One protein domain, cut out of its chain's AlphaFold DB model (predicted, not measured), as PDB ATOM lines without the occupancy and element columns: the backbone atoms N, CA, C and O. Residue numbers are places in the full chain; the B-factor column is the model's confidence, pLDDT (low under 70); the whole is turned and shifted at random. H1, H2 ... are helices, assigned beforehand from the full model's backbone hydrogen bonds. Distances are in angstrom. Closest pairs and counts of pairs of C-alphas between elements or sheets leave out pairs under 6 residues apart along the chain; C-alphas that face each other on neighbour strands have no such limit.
ATOM      1  N   GLY A   7     172.047 301.183 164.607       85.06
ATOM      2  CA  GLY A   7     173.349 301.808 164.868       85.06
ATOM      3  C   GLY A   7     173.789 301.751 166.340       85.06
ATOM      4  O   GLY A   7     174.958 301.486 166.624       85.06
ATOM      5  N   ARG A   8     172.864 301.937 167.299       88.75
ATOM      6  CA  ARG A   8     173.175 301.779 168.735       88.75
ATOM      7  C   ARG A   8     173.466 300.323 169.082       88.75
ATOM      8  O   ARG A   8     174.386 300.066 169.851       88.75
ATOM      9  N   LEU A   9     172.694 299.391 168.519       89.38
ATOM     10  CA  LEU A   9     172.919 297.958 168.706       89.38
ATOM     11  C   LEU A   9     174.284 297.535 168.152       89.38
ATOM     12  O   LEU A   9     175.012 296.824 168.833       89.38
ATOM     13  N   TRP A  10     174.660 298.025 166.972       90.62
ATOM     14  CA  TRP A  10     175.942 297.715 166.346       90.62
ATOM     15  C   TRP A  10     177.134 298.186 167.187       90.62
ATOM     16  O   TRP A  10     178.011 297.392 167.513       90.62
ATOM     17  N   ARG A  11     177.112 299.445 167.651       93.50
ATOM     18  CA  ARG A  11     178.128 299.964 168.585       93.50
ATOM     19  C   ARG A  11     178.163 299.197 169.908       93.50
ATOM     20  O   ARG A  11     179.212 299.061 170.525       93.50
ATOM     21  N   PHE A  12     177.015 298.741 170.395       94.50
ATOM     22  CA  PHE A  12     176.979 297.933 171.606       94.50
ATOM     23  C   PHE A  12     177.638 296.565 171.383       94.50
ATOM     24  O   PHE A  12     178.470 296.161 172.189       94.50
ATOM     25  N   LEU A  13     177.311 295.886 170.281       94.00
ATOM     26  CA  LEU A  13     177.897 294.592 169.929       94.00
ATOM     27  C   LEU A  13     179.412 294.686 169.725       94.00
ATOM     28  O   LEU A  13     180.119 293.813 170.217       94.00
ATOM     29  N   SER A  14     179.923 295.755 169.101       95.12
ATOM     30  CA  SER A  14     181.375 295.929 168.940       95.12
ATOM     31  C   SER A  14     182.102 295.951 170.288       95.12
ATOM     32  O   SER A  14     183.129 295.304 170.443       95.12
ATOM     33  N   ASN A  15     181.520 296.603 171.301       94.94
ATOM     34  CA  ASN A  15     182.077 296.615 172.656       94.94
ATOM     35  C   ASN A  15     181.966 295.249 173.353       94.94
ATOM     36  O   ASN A  15     182.865 294.863 174.089       94.94
ATOM     37  N   VAL A  16     180.861 294.518 173.157       95.00
ATOM     38  CA  VAL A  16     180.648 293.192 173.776       95.00
ATOM     39  C   VAL A  16     181.647 292.152 173.260       95.00
ATOM     40  O   VAL A  16     182.053 291.264 174.015       95.00
ATOM     41  N   PHE A  17     182.015 292.256 171.983       94.88
ATOM     42  CA  PHE A  17     182.951 291.355 171.313       94.88
ATOM     43  C   PHE A  17     184.380 291.921 171.208       94.88
ATOM     44  O   PHE A  17     185.204 291.314 170.536       94.88
ATOM     45  N   ASP A  18     184.668 293.051 171.860       95.00
ATOM     46  CA  ASP A  18     185.973 293.734 171.838       95.00
ATOM     47  C   ASP A  18     186.570 293.887 170.423       95.00
ATOM     48  O   ASP A  18     187.735 293.594 170.160       95.00
ATOM     49  N   VAL A  19     185.733 294.328 169.480       95.19
ATOM     50  CA  VAL A  19     186.129 294.615 168.094       95.19
ATOM     51  C   VAL A  19     186.004 296.103 167.789       95.19
ATOM     52  O   VAL A  19     185.192 296.821 168.381       95.19
ATOM     53  N   GLU A  20     186.802 296.575 166.832       96.19
ATOM     54  CA  GLU A  20     186.743 297.961 166.377       96.19
ATOM     55  C   GLU A  20     185.345 298.304 165.838       96.19
ATOM     56  O   GLU A  20     184.744 297.558 165.062       96.19
ATOM     57  N   TYR A  21     184.807 299.442 166.280       94.38
ATOM     58  CA  TYR A  21     183.522 299.937 165.804       94.38
ATOM     59  C   TYR A  21     183.685 300.619 164.448       94.38
ATOM     60  O   TYR A  21     184.230 301.720 164.368       94.38
ATOM     61  N   GLU A  22     183.104 300.017 163.417       90.94
ATOM     62  CA  GLU A  22     182.958 300.629 162.101       90.94
ATOM     63  C   GLU A  22     181.495 301.069 161.891       90.94
ATOM     64  O   GLU A  22     180.582 300.241 162.017       90.94
ATOM     65  N   PRO A  23     181.223 302.367 161.649       88.12
ATOM     66  CA  PRO A  23     179.873 302.842 161.371       88.12
ATOM     67  C   PRO A  23     179.377 302.309 160.023       88.12
ATOM     68  O   PRO A  23     180.153 302.120 159.094       88.12
ATOM     69  N   TYR A  24     178.064 302.102 159.914       82.62
ATOM     70  CA  TYR A  24     177.455 301.712 158.646       82.62
ATOM     71  C   TYR A  24     177.538 302.861 157.635       82.62
ATOM     72  O   TYR A  24     177.186 303.996 157.966       82.62
ATOM     73  N   ASP A  25     177.988 302.546 156.423       82.94
ATOM     74  CA  ASP A  25     177.984 303.449 155.278       82.94
ATOM     75  C   ASP A  25     176.698 303.242 154.466       82.94
ATOM     76  O   ASP A  25     176.514 302.201 153.833       82.94
ATOM     77  N   GLU A  26     175.807 304.236 154.493       74.19
ATOM     78  CA  GLU A  26     174.522 304.208 153.780       74.19
ATOM     79  C   GLU A  26     174.686 304.196 152.250       74.19
ATOM     80  O   GLU A  26     173.749 303.833 151.539       74.19
ATOM     81  N   GLU A  27     175.863 304.558 151.727       75.56
ATOM     82  CA  GLU A  27     176.154 304.514 150.290       75.56
ATOM     83  C   GLU A  27     176.610 303.118 149.823       75.56
ATOM     84  O   GLU A  27     176.641 302.842 148.619       75.56
ATOM     85  N   SER A  28     176.924 302.213 150.759       78.94
ATOM     86  CA  SER A  28     177.413 300.863 150.479       78.94
ATOM     87  C   SER A  28     176.319 299.802 150.645       78.94
ATOM     88  O   SER A  28     175.748 299.611 151.722       78.94
ATOM     89  N   GLU A  29     176.093 299.008 149.594       82.69
ATOM     90  CA  GLU A  29     175.289 297.784 149.692       82.69
ATOM     91  C   GLU A  29     176.032 296.758 150.566       82.69
ATOM     92  O   GLU A  29     177.160 296.364 150.258       82.69
ATOM     93  N   PHE A  30     175.415 296.324 151.668       87.31
ATOM     94  CA  PHE A  30     176.018 295.375 152.604       87.31
ATOM     95  C   PHE A  30     175.301 294.028 152.567       87.31
ATOM     96  O   PHE A  30     174.244 293.868 153.157       87.31
ATOM     97  N   ASP A  31     175.906 293.026 151.932       91.19
ATOM     98  CA  ASP A  31     175.366 291.663 151.869       91.19
ATOM     99  C   ASP A  31     176.159 290.741 152.810       91.19
ATOM    100  O   ASP A  31     177.268 290.296 152.491       91.19
ATOM    101  N   ILE A  32     175.583 290.432 153.978       92.50
ATOM    102  CA  ILE A  32     176.248 289.592 154.988       92.50
ATOM    103  C   ILE A  32     176.487 288.164 154.482       92.50
ATOM    104  O   ILE A  32     177.484 287.539 154.847       92.50
ATOM    105  N   VAL A  33     175.622 287.647 153.602       94.69
ATOM    106  CA  VAL A  33     175.777 286.307 153.017       94.69
ATOM    107  C   VAL A  33     177.010 286.283 152.117       94.69
ATOM    108  O   VAL A  33     177.790 285.330 152.165       94.69
ATOM    109  N   ARG A  34     177.243 287.346 151.337       94.06
ATOM    110  CA  ARG A  34     178.469 287.494 150.537       94.06
ATOM    111  C   ARG A  34     179.708 287.680 151.401       94.06
ATOM    112  O   ARG A  34     180.716 287.043 151.109       94.06
ATOM    113  N   VAL A  35     179.646 288.508 152.445       92.31
ATOM    114  CA  VAL A  35     180.787 288.766 153.348       92.31
ATOM    115  C   VAL A  35     181.236 287.489 154.059       92.31
ATOM    116  O   VAL A  35     182.432 287.222 154.184       92.31
ATOM    117  N   MET A  36     180.279 286.667 154.485       94.31
ATOM    118  CA  MET A  36     180.541 285.412 155.191       94.31
ATOM    119  C   MET A  36     180.783 284.228 154.248       94.31
ATOM    120  O   MET A  36     181.135 283.130 154.693       94.31
ATOM    121  N   LYS A  37     180.654 284.437 152.932       90.38
ATOM    122  CA  LYS A  37     180.946 283.418 151.928       90.38
ATOM    123  C   LYS A  37     182.401 282.976 152.089       90.38
ATOM    124  O   LYS A  37     183.314 283.797 152.088       90.38
ATOM    125  N   TYR A  38     182.613 281.668 152.225       91.69
ATOM    126  CA  TYR A  38     183.927 281.041 152.439       91.69
ATOM    127  C   TYR A  38     184.543 281.214 153.840       91.69
ATOM    128  O   TYR A  38     185.702 280.849 154.036       91.69
ATOM    129  N   LYS A  39     183.790 281.704 154.835       94.25
ATOM    130  CA  LYS A  39     184.260 281.789 156.230       94.25
ATOM    131  C   LYS A  39     184.013 280.525 157.056       94.25
ATOM    132  O   LYS A  39     184.446 280.472 158.200       94.25
ATOM    133  N   GLU A  40     183.404 279.484 156.485       92.50
ATOM    134  CA  GLU A  40     183.168 278.211 157.188       92.50
ATOM    135  C   GLU A  40     184.456 277.589 157.732       92.50
ATOM    136  O   GLU A  40     184.497 277.171 158.882       92.50
ATOM    137  N   ARG A  41     185.535 277.601 156.940       94.94
ATOM    138  CA  ARG A  41     186.829 277.071 157.382       94.94
ATOM    139  C   ARG A  41     187.442 277.891 158.516       94.94
ATOM    140  O   ARG A  41     188.043 277.321 159.412       94.94
ATOM    141  N   VAL A  42     187.267 279.213 158.487       96.06
ATOM    142  CA  VAL A  42     187.732 280.089 159.573       96.06
ATOM    143  C   VAL A  42     186.990 279.750 160.866       96.06
ATOM    144  O   VAL A  42     187.592 279.735 161.930       96.06
ATOM    145  N   TRP A  43     185.695 279.432 160.780       96.06
ATOM    146  CA  TRP A  43     184.943 278.962 161.943       96.06
ATOM    147  C   TRP A  43     185.431 277.605 162.448       96.06
ATOM    148  O   TRP A  43     185.617 277.454 163.650       96.06
ATOM    149  N   ASP A  44     185.692 276.651 161.551       96.31
ATOM    150  CA  ASP A  44     186.262 275.353 161.930       96.31
ATOM    151  C   ASP A  44     187.609 275.521 162.664       96.31
ATOM    152  O   ASP A  44     187.824 274.892 163.697       96.31
ATOM    153  N   GLU A  45     188.475 276.422 162.189       96.75
ATOM    154  CA  GLU A  45     189.752 276.758 162.838       96.75
ATOM    155  C   GLU A  45     189.537 277.381 164.232       96.75
ATOM    156  O   GLU A  45     190.162 276.947 165.197       96.75
ATOM    157  N   ILE A  46     188.590 278.317 164.386       95.94
ATOM    158  CA  ILE A  46     188.235 278.908 165.693       95.94
ATOM    159  C   ILE A  46     187.729 277.841 166.675       95.94
ATOM    160  O   ILE A  46     188.088 277.863 167.856       95.94
ATOM    161  N   VAL A  47     186.889 276.913 166.206       96.62
ATOM    162  CA  VAL A  47     186.344 275.829 167.033       96.62
ATOM    163  C   VAL A  47     187.459 274.918 167.543       96.62
ATOM    164  O   VAL A  47     187.434 274.522 168.709       96.62
ATOM    165  N   GLU A  48     188.439 274.607 166.694       96.50
ATOM    166  CA  GLU A  48     189.590 273.781 167.058       96.50
ATOM    167  C   GLU A  48     190.558 274.503 168.005       96.50
ATOM    168  O   GLU A  48     190.938 273.934 169.027       96.50
ATOM    169  N   GLU A  49     190.932 275.751 167.709       96.00
ATOM    170  CA  GLU A  49     191.929 276.503 168.486       96.00
ATOM    171  C   GLU A  49     191.452 276.864 169.900       96.00
ATOM    172  O   GLU A  49     192.252 276.876 170.837       96.00
ATOM    173  N   ILE A  50     190.157 277.154 170.064       94.56
ATOM    174  CA  ILE A  50     189.564 277.615 171.334       94.56
ATOM    175  C   ILE A  50     188.834 276.466 172.062       94.56
ATOM    176  O   ILE A  50     188.275 276.656 173.143       94.56
ATOM    177  N   GLU A  51     188.862 275.252 171.502       95.38
ATOM    178  CA  GLU A  51     188.179 274.062 172.033       95.38
ATOM    179  C   GLU A  51     186.685 274.319 172.323       95.38
ATOM    180  O   GLU A  51     186.165 274.014 173.409       95.38
ATOM    181  N   LEU A  52     186.007 274.921 171.340       96.94
ATOM    182  CA  LEU A  52     184.566 275.164 171.371       96.94
ATOM    183  C   LEU A  52     183.774 273.873 171.124       96.94
ATOM    184  O   LEU A  52     184.309 272.840 170.710       96.94
ATOM    185  N   GLU A  53     182.463 273.939 171.344       96.62
ATOM    186  CA  GLU A  53     181.553 272.892 170.889       96.62
ATOM    187  C   GLU A  53     181.639 272.726 169.368       96.62
ATOM    188  O   GLU A  53     181.671 273.699 168.607       96.62
ATOM    189  N   LYS A  54     181.659 271.465 168.921       95.69
ATOM    190  CA  LYS A  54     181.833 271.107 167.508       95.69
ATOM    191  C   LYS A  54     180.590 271.472 166.704       95.69
ATOM    192  O   LYS A  54     179.706 270.642 166.510       95.69
ATOM    193  N   THR A  55     180.554 272.710 166.237       96.00
ATOM    194  CA  THR A  55     179.458 273.288 165.460       96.00
ATOM    195  C   THR A  55     179.932 273.693 164.074       96.00
ATOM    196  O   THR A  55     181.088 274.075 163.881       96.00
ATOM    197  N   LYS A  56     179.032 273.645 163.094       94.12
ATOM    198  CA  LYS A  56     179.246 274.261 161.782       94.12
ATOM    199  C   LYS A  56     178.610 275.642 161.732       94.12
ATOM    200  O   LYS A  56     177.558 275.871 162.322       94.12
ATOM    201  N   MET A  57     179.210 276.559 160.972       93.12
ATOM    202  CA  MET A  57     178.716 277.938 160.866       93.12
ATOM    203  C   MET A  57     177.233 277.986 160.460       93.12
ATOM    204  O   MET A  57     176.460 278.710 161.077       93.12
ATOM    205  N   GLY A  58     176.813 277.170 159.488       90.81
ATOM    206  CA  GLY A  58     175.413 277.106 159.051       90.81
ATOM    207  C   GLY A  58     174.426 276.561 160.093       90.81
ATOM    208  O   GLY A  58     173.226 276.768 159.948       90.81
ATOM    209  N   GLU A  59     174.902 275.891 161.149       92.56
ATOM    210  CA  GLU A  59     174.055 275.393 162.244       92.56
ATOM    211  C   GLU A  59     173.763 276.488 163.277       92.56
ATOM    212  O   GLU A  59     172.687 276.501 163.872       92.56
ATOM    213  N   ILE A  60     174.707 277.411 163.479       92.62
ATOM    214  CA  ILE A  60     174.625 278.451 164.516       92.62
ATOM    215  C   ILE A  60     174.327 279.850 163.962       92.62
ATOM    216  O   ILE A  60     173.919 280.731 164.717       92.62
ATOM    217  N   ALA A  61     174.518 280.072 162.658       93.62
ATOM    218  CA  ALA A  61     174.335 281.364 162.010       93.62
ATOM    219  C   ALA A  61     173.370 281.262 160.820       93.62
ATOM    220  O   ALA A  61     173.707 280.777 159.741       93.62
ATOM    221  N   SER A  62     172.162 281.801 160.990       94.75
ATOM    222  CA  SER A  62     171.173 281.930 159.912       94.75
ATOM    223  C   SER A  62     171.410 283.208 159.095       94.75
ATOM    224  O   SER A  62     170.664 284.181 159.207       94.75
ATOM    225  N   LEU A  63     172.468 283.215 158.278       94.06
ATOM    226  CA  LEU A  63     172.931 284.403 157.541       94.06
ATOM    227  C   LEU A  63     171.879 284.991 156.589       94.06
ATOM    228  O   LEU A  63     171.759 286.208 156.502       94.06
ATOM    229  N   GLU A  64     171.088 284.154 155.915       93.44
ATOM    230  CA  GLU A  64     170.015 284.622 155.021       93.44
ATOM    231  C   GLU A  64     168.919 285.369 155.790       93.44
ATOM    232  O   GLU A  64     168.464 286.430 155.364       93.44
ATOM    233  N   VAL A  65     168.535 284.853 156.963       92.62
ATOM    234  CA  VAL A  65     167.545 285.494 157.841       92.62
ATOM    235  C   VAL A  65     168.092 286.817 158.367       92.62
ATOM    236  O   VAL A  65     167.392 287.826 158.329       92.62
ATOM    237  N   LEU A  66     169.354 286.833 158.807       91.88
ATOM    238  CA  LEU A  66     170.012 288.061 159.245       91.88
ATOM    239  C   LEU A  66     170.065 289.096 158.114       91.88
ATOM    240  O   LEU A  66     169.775 290.263 158.355       91.88
ATOM    241  N   ASN A  67     170.360 288.672 156.883       92.81
ATOM    242  CA  ASN A  67     170.374 289.562 155.728       92.81
ATOM    243  C   ASN A  67     169.010 290.233 155.519       92.81
ATOM    244  O   ASN A  67     168.950 291.446 155.355       92.81
ATOM    245  N   VAL A  68     167.910 289.478 155.601       91.56
ATOM    246  CA  VAL A  68     166.550 290.041 155.504       91.56
ATOM    247  C   VAL A  68     166.272 291.044 156.628       91.56
ATOM    248  O   VAL A  68     165.704 292.101 156.368       91.56
ATOM    249  N   VAL A  69     166.685 290.744 157.863       88.19
ATOM    250  CA  VAL A  69     166.491 291.639 159.017       88.19
ATOM    251  C   VAL A  69     167.282 292.941 158.864       88.19
ATOM    252  O   VAL A  69     166.759 294.004 159.189       88.19
ATOM    253  N   LEU A  70     168.518 292.879 158.359       86.62
ATOM    254  CA  LEU A  70     169.371 294.058 158.162       86.62
ATOM    255  C   LEU A  70     168.871 294.980 157.039       86.62
ATOM    256  O   LEU A  70     169.053 296.188 157.137       86.62
ATOM    257  N   HIS A  71     168.209 294.432 156.016       87.44
ATOM    258  CA  HIS A  71     167.652 295.195 154.886       87.44
ATOM    259  C   HIS A  71     166.182 295.578 155.077       87.44
ATOM    260  O   HIS A  71     165.515 296.018 154.140       87.44
ATOM    261  N   PHE A  72     165.637 295.382 156.275       85.38
ATOM    262  CA  PHE A  72     164.255 295.732 156.545       85.38
ATOM    263  C   PHE A  72     164.141 297.258 156.707       85.38
ATOM    264  O   PHE A  72     164.541 297.820 157.723       85.38
ATOM    265  N   GLU A  73     163.595 297.936 155.692       77.06
ATOM    266  CA  GLU A  73     163.570 299.411 155.580       77.06
ATOM    267  C   GLU A  73     162.757 300.124 156.677       77.06
ATOM    268  O   GLU A  73     162.850 301.338 156.850       77.06
ATOM    269  N   LEU A  74     161.933 299.384 157.423       77.81
ATOM    270  CA  LEU A  74     161.071 299.922 158.471       77.81
ATOM    271  C   LEU A  74     161.384 299.266 159.804       77.81
ATOM    272  O   LEU A  74     161.458 298.049 159.912       77.81
ATOM    273  N   GLN A  75     161.451 300.042 160.878       74.75
ATOM    274  CA  GLN A  75     161.555 299.435 162.195       74.75
ATOM    275  C   GLN A  75     160.220 298.788 162.592       74.75
ATOM    276  O   GLN A  75     159.287 299.466 163.027       74.75
ATOM    277  N   HIS A  76     160.123 297.466 162.454       79.31
ATOM    278  CA  HIS A  76     158.919 296.734 162.825       79.31
ATOM    279  C   HIS A  76     158.831 296.589 164.351       79.31
ATOM    280  O   HIS A  76     159.510 295.760 164.958       79.31
ATOM    281  N   VAL A  77     157.988 297.411 164.979       84.44
ATOM    282  CA  VAL A  77     157.714 297.369 166.420       84.44
ATOM    283  C   VAL A  77     156.319 296.815 166.691       84.44
ATOM    284  O   VAL A  77     155.355 297.151 166.007       84.44
ATOM    285  N   CYS A  78     156.205 295.988 167.726       86.38
ATOM    286  CA  CYS A  78     154.927 295.466 168.200       86.38
ATOM    287  C   CYS A  78     154.466 296.242 169.439       86.38
ATOM    288  O   CYS A  78     155.278 296.639 170.275       86.38
ATOM    289  N   SER A  79     153.153 296.435 169.582       89.69
ATOM    290  CA  SER A  79     152.576 296.995 170.807       89.69
ATOM    291  C   SER A  79     152.472 295.921 171.887       89.69
ATOM    292  O   SER A  79     151.953 294.836 171.635       89.69
ATOM    293  N   MET A  80     152.903 296.253 173.103       91.44
ATOM    294  CA  MET A  80     152.739 295.411 174.295       91.44
ATOM    295  C   MET A  80     151.576 295.868 175.187       91.44
ATOM    296  O   MET A  80     151.411 295.353 176.287       91.44
ATOM    297  N   ASN A  81     150.759 296.828 174.738       92.81
ATOM    298  CA  ASN A  81     149.727 297.451 175.577       92.81
ATOM    299  C   ASN A  81     148.628 296.474 176.017       92.81
ATOM    300  O   ASN A  81     148.062 296.649 177.089       92.81
ATOM    301  N   THR A  82     148.355 295.442 175.216       94.62
ATOM    302  CA  THR A  82     147.324 294.441 175.518       94.62
ATOM    303  C   THR A  82     147.801 293.395 176.528       94.62
ATOM    304  O   THR A  82     146.997 292.850 177.272       94.62
ATOM    305  N   SER A  83     149.102 293.098 176.613       94.69
ATOM    306  CA  SER A  83     149.609 292.031 177.494       94.69
ATOM    307  C   SER A  83     149.298 292.247 178.990       94.69
ATOM    308  O   SER A  83     148.889 291.280 179.641       94.69
ATOM    309  N   PRO A  84     149.392 293.475 179.542       93.56
ATOM    310  CA  PRO A  84     148.966 293.777 180.909       93.56
ATOM    311  C   PRO A  84     147.489 293.486 181.194       93.56
ATOM    312  O   PRO A  84     147.163 293.081 182.308       93.56
ATOM    313  N   GLU A  85     146.598 293.641 180.205       95.88
ATOM    314  CA  GLU A  85     145.159 293.355 180.355       95.88
ATOM    315  C   GLU A  85     144.901 291.868 180.652       95.88
ATOM    316  O   GLU A  85     143.929 291.521 181.321       95.88
ATOM    317  N   TYR A  86     145.819 290.997 180.224       95.62
ATOM    318  CA  TYR A  86     145.793 289.553 180.468       95.62
ATOM    319  C   TYR A  86     146.765 289.113 181.577       95.62
ATOM    320  O   TYR A  86     147.060 287.927 181.715       95.62
ATOM    321  N   GLY A  87     147.264 290.053 182.387       95.81
ATOM    322  CA  GLY A  87     148.087 289.763 183.563       95.81
ATOM    323  C   GLY A  87     149.587 289.601 183.299       95.81
ATOM    324  O   GLY A  87     150.320 289.228 184.216       95.81
ATOM    325  N   PHE A  88     150.075 289.887 182.086       96.12
ATOM    326  CA  PHE A  88     151.507 289.849 181.779       96.12
ATOM    327  C   PHE A  88     152.136 291.244 181.869       96.12
ATOM    328  O   PHE A  88     151.918 292.102 181.016       96.12
ATOM    329  N   PHE A  89     152.975 291.441 182.888       93.44
ATOM    330  CA  PHE A  89     153.692 292.699 183.158       93.44
ATOM    331  C   PHE A  89     155.212 292.573 182.979       93.44
ATOM    332  O   PHE A  89     155.966 293.472 183.353       93.44
ATOM    333  N   GLY A  90     155.673 291.434 182.455       92.75
ATOM    334  CA  GLY A  90     157.090 291.167 182.260       92.75
ATOM    335  C   GLY A  90     157.695 292.105 181.222       92.75
ATOM    336  O   GLY A  90     157.131 292.321 180.150       92.75
ATOM    337  N   TYR A  91     158.870 292.638 181.530       91.62
ATOM    338  CA  TYR A  91     159.699 293.364 180.581       91.62
ATOM    339  C   TYR A  91     161.165 293.054 180.860       91.62
ATOM    340  O   TYR A  91     161.535 292.646 181.963       91.62
ATOM    341  N   VAL A  92     161.994 293.242 179.844       91.00
ATOM    342  CA  VAL A  92     163.437 293.043 179.923       91.00
ATOM    343  C   VAL A  92     164.114 294.206 179.213       91.00
ATOM    344  O   VAL A  92     163.641 294.672 178.178       91.00
ATOM    345  N   ASP A  93     165.220 294.670 179.786       91.88
ATOM    346  CA  ASP A  93     166.147 295.568 179.106       91.88
ATOM    347  C   ASP A  93     166.868 294.806 177.986       91.88
ATOM    348  O   ASP A  93     167.517 293.786 178.236       91.88
ATOM    349  N   THR A  94     166.731 295.275 176.746       89.81
ATOM    350  CA  THR A  94     167.246 294.579 175.560       89.81
ATOM    351  C   THR A  94     168.759 294.377 175.617       89.81
ATOM    352  O   THR A  94     169.230 293.281 175.321       89.81
ATOM    353  N   PHE A  95     169.529 295.387 176.033       92.50
ATOM    354  CA  PHE A  95     170.991 295.293 176.091       92.50
ATOM    355  C   PHE A  95     171.447 294.320 177.176       92.50
ATOM    356  O   PHE A  95     172.310 293.478 176.935       92.50
ATOM    357  N   ARG A  96     170.795 294.351 178.341       93.44
ATOM    358  CA  ARG A  96     171.030 293.377 179.410       93.44
ATOM    359  C   ARG A  96     170.671 291.955 178.978       93.44
ATOM    360  O   ARG A  96     171.379 291.019 179.343       93.44
ATOM    361  N   SER A  97     169.593 291.786 178.209       94.44
ATOM    362  CA  SER A  97     169.213 290.493 177.625       94.44
ATOM    363  C   SER A  97     170.291 289.967 176.682       94.44
ATOM    364  O   SER A  97     170.655 288.798 176.760       94.44
ATOM    365  N   ILE A  98     170.834 290.833 175.819       94.62
ATOM    366  CA  ILE A  98     171.909 290.467 174.891       94.62
ATOM    367  C   ILE A  98     173.150 290.011 175.661       94.62
ATOM    368  O   ILE A  98     173.644 288.928 175.371       94.62
ATOM    369  N   CYS A  99     173.606 290.766 176.671       95.62
ATOM    370  CA  CYS A  99     174.717 290.336 177.533       95.62
ATOM    371  C   CYS A  99     174.462 288.951 178.135       95.62
ATOM    372  O   CYS A  99     175.296 288.067 177.995       95.62
ATOM    373  N   LEU A 100     173.280 288.741 178.728       96.62
ATOM    374  CA  LEU A 100     172.916 287.457 179.328       96.62
ATOM    375  C   LEU A 100     173.030 286.299 178.327       96.62
ATOM    376  O   LEU A 100     173.506 285.223 178.683       96.62
ATOM    377  N   TRP A 101     172.566 286.488 177.089       97.06
ATOM    378  CA  TRP A 101     172.639 285.447 176.066       97.06
ATOM    379  C   TRP A 101     174.056 285.238 175.538       97.06
ATOM    380  O   TRP A 101     174.447 284.089 175.349       97.06
ATOM    381  N   VAL A 102     174.842 286.301 175.358       96.75
ATOM    382  CA  VAL A 102     176.262 286.191 174.993       96.75
ATOM    383  C   VAL A 102     177.033 285.419 176.062       96.75
ATOM    384  O   VAL A 102     177.732 284.465 175.729       96.75
ATOM    385  N   ASP A 103     176.846 285.754 177.338       97.00
ATOM    386  CA  ASP A 103     177.500 285.066 178.455       97.00
ATOM    387  C   ASP A 103     177.105 283.586 178.499       97.00
ATOM    388  O   ASP A 103     177.967 282.716 178.590       97.00
ATOM    389  N   ARG A 104     175.820 283.272 178.304       97.44
ATOM    390  CA  ARG A 104     175.361 281.878 178.186       97.44
ATOM    391  C   ARG A 104     175.992 281.148 177.005       97.44
ATOM    392  O   ARG A 104     176.361 279.986 177.139       97.44
ATOM    393  N   HIS A 105     176.114 281.788 175.843       96.69
ATOM    394  CA  HIS A 105     176.768 281.174 174.685       96.69
ATOM    395  C   HIS A 105     178.265 280.937 174.922       96.69
ATOM    396  O   HIS A 105     178.783 279.928 174.444       96.69
ATOM    397  N   ARG A 106     178.939 281.800 175.693       96.38
ATOM    398  CA  ARG A 106     180.324 281.589 176.149       96.38
ATOM    399  C   ARG A 106     180.424 280.420 177.132       96.38
ATOM    400  O   ARG A 106     181.253 279.538 176.939       96.38
ATOM    401  N   GLU A 107     179.539 280.353 178.129       97.06
ATOM    402  CA  GLU A 107     179.471 279.245 179.099       97.06
ATOM    403  C   GLU A 107     179.224 277.889 178.418       97.06
ATOM    404  O   GLU A 107     179.833 276.885 178.782       97.06
ATOM    405  N   MET A 108     178.361 277.869 177.399       96.31
ATOM    406  CA  MET A 108     178.090 276.690 176.569       96.31
ATOM    407  C   MET A 108     179.187 276.408 175.533       96.31
ATOM    408  O   MET A 108     179.025 275.490 174.736       96.31
ATOM    409  N   LYS A 109     180.268 277.200 175.499       96.50
ATOM    410  CA  LYS A 109     181.353 277.105 174.512       96.50
ATOM    411  C   LYS A 109     180.874 277.126 173.054       96.50
ATOM    412  O   LYS A 109     181.469 276.492 172.193       96.50
TER     413      LYS A 109
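This is residues 7 to 109 of the 114 residues of an uncharacterized protein of Coptis chinensis (UniProt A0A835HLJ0). This is a loose, open frame of short helices: H7, the longest, and H1 lie near each other on one side of a largely empty middle, and H2, H3, H4 and H5 make the other side. Between H5 and H7 a wide loop reaches out with H6 at its far tip; residues 72 to 79 and 82 to 87 stick out. The printed part has 103 residues with seven named helices, H1 to H7 in chain order, and no named strand: all helix. It is loose, with a radius of gyration of the C-alphas of 17.2 A, and spans 50 by 38 by 24 A.

H7, residues 94 to 107, is 19.9 A long and ends at C-alpha 107 at (179.471, 279.245, 179.099). H1, residues 7 to 16, begins at C-alpha 7 at (173.349, 301.808, 164.868) and is 14.4 A long. H3, residues 40 to 49, is also 14.4 A long, and H5, residues 63 to 70, 10.3 A. H2, residues 32 to 35, measures 4.9 A, H4, residues 57 to 60, 5.5 A, and H6, residues 83 to 86, 5.4 A.

H7 and H1 are close but not clearly touching, with the C-alphas of Cys 99 and Val 16 closest at 7.6 A. They run the same way at a shallow tilt of 32 degrees, only just short of steep. H7 is apart from H5. H5 touches H2, the closest C-alphas being those of Leu 63 and Val 33, 5.7 A apart. H4 and H5 meet only through their link. H3 and H4 are close but not clearly touching; their closest C-alphas, Glu 40 and Met 57, are 5.8 A apart. H6 touches no helix. Every O i to N i+4 pair is within hydrogen-bond range in H1, H3, H5 and H7; H2, H4 and H6 are too short for such a pair, and each has its one O i to N i+3 pair within range.

The C-alphas farthest apart, Glu 49 and Glu 85, are 51.1 A apart. The links H1 to H2 and H5 to H6 are long. The printed part has no cut, its mean pLDDT is 92.0, and no printed residue is under 70.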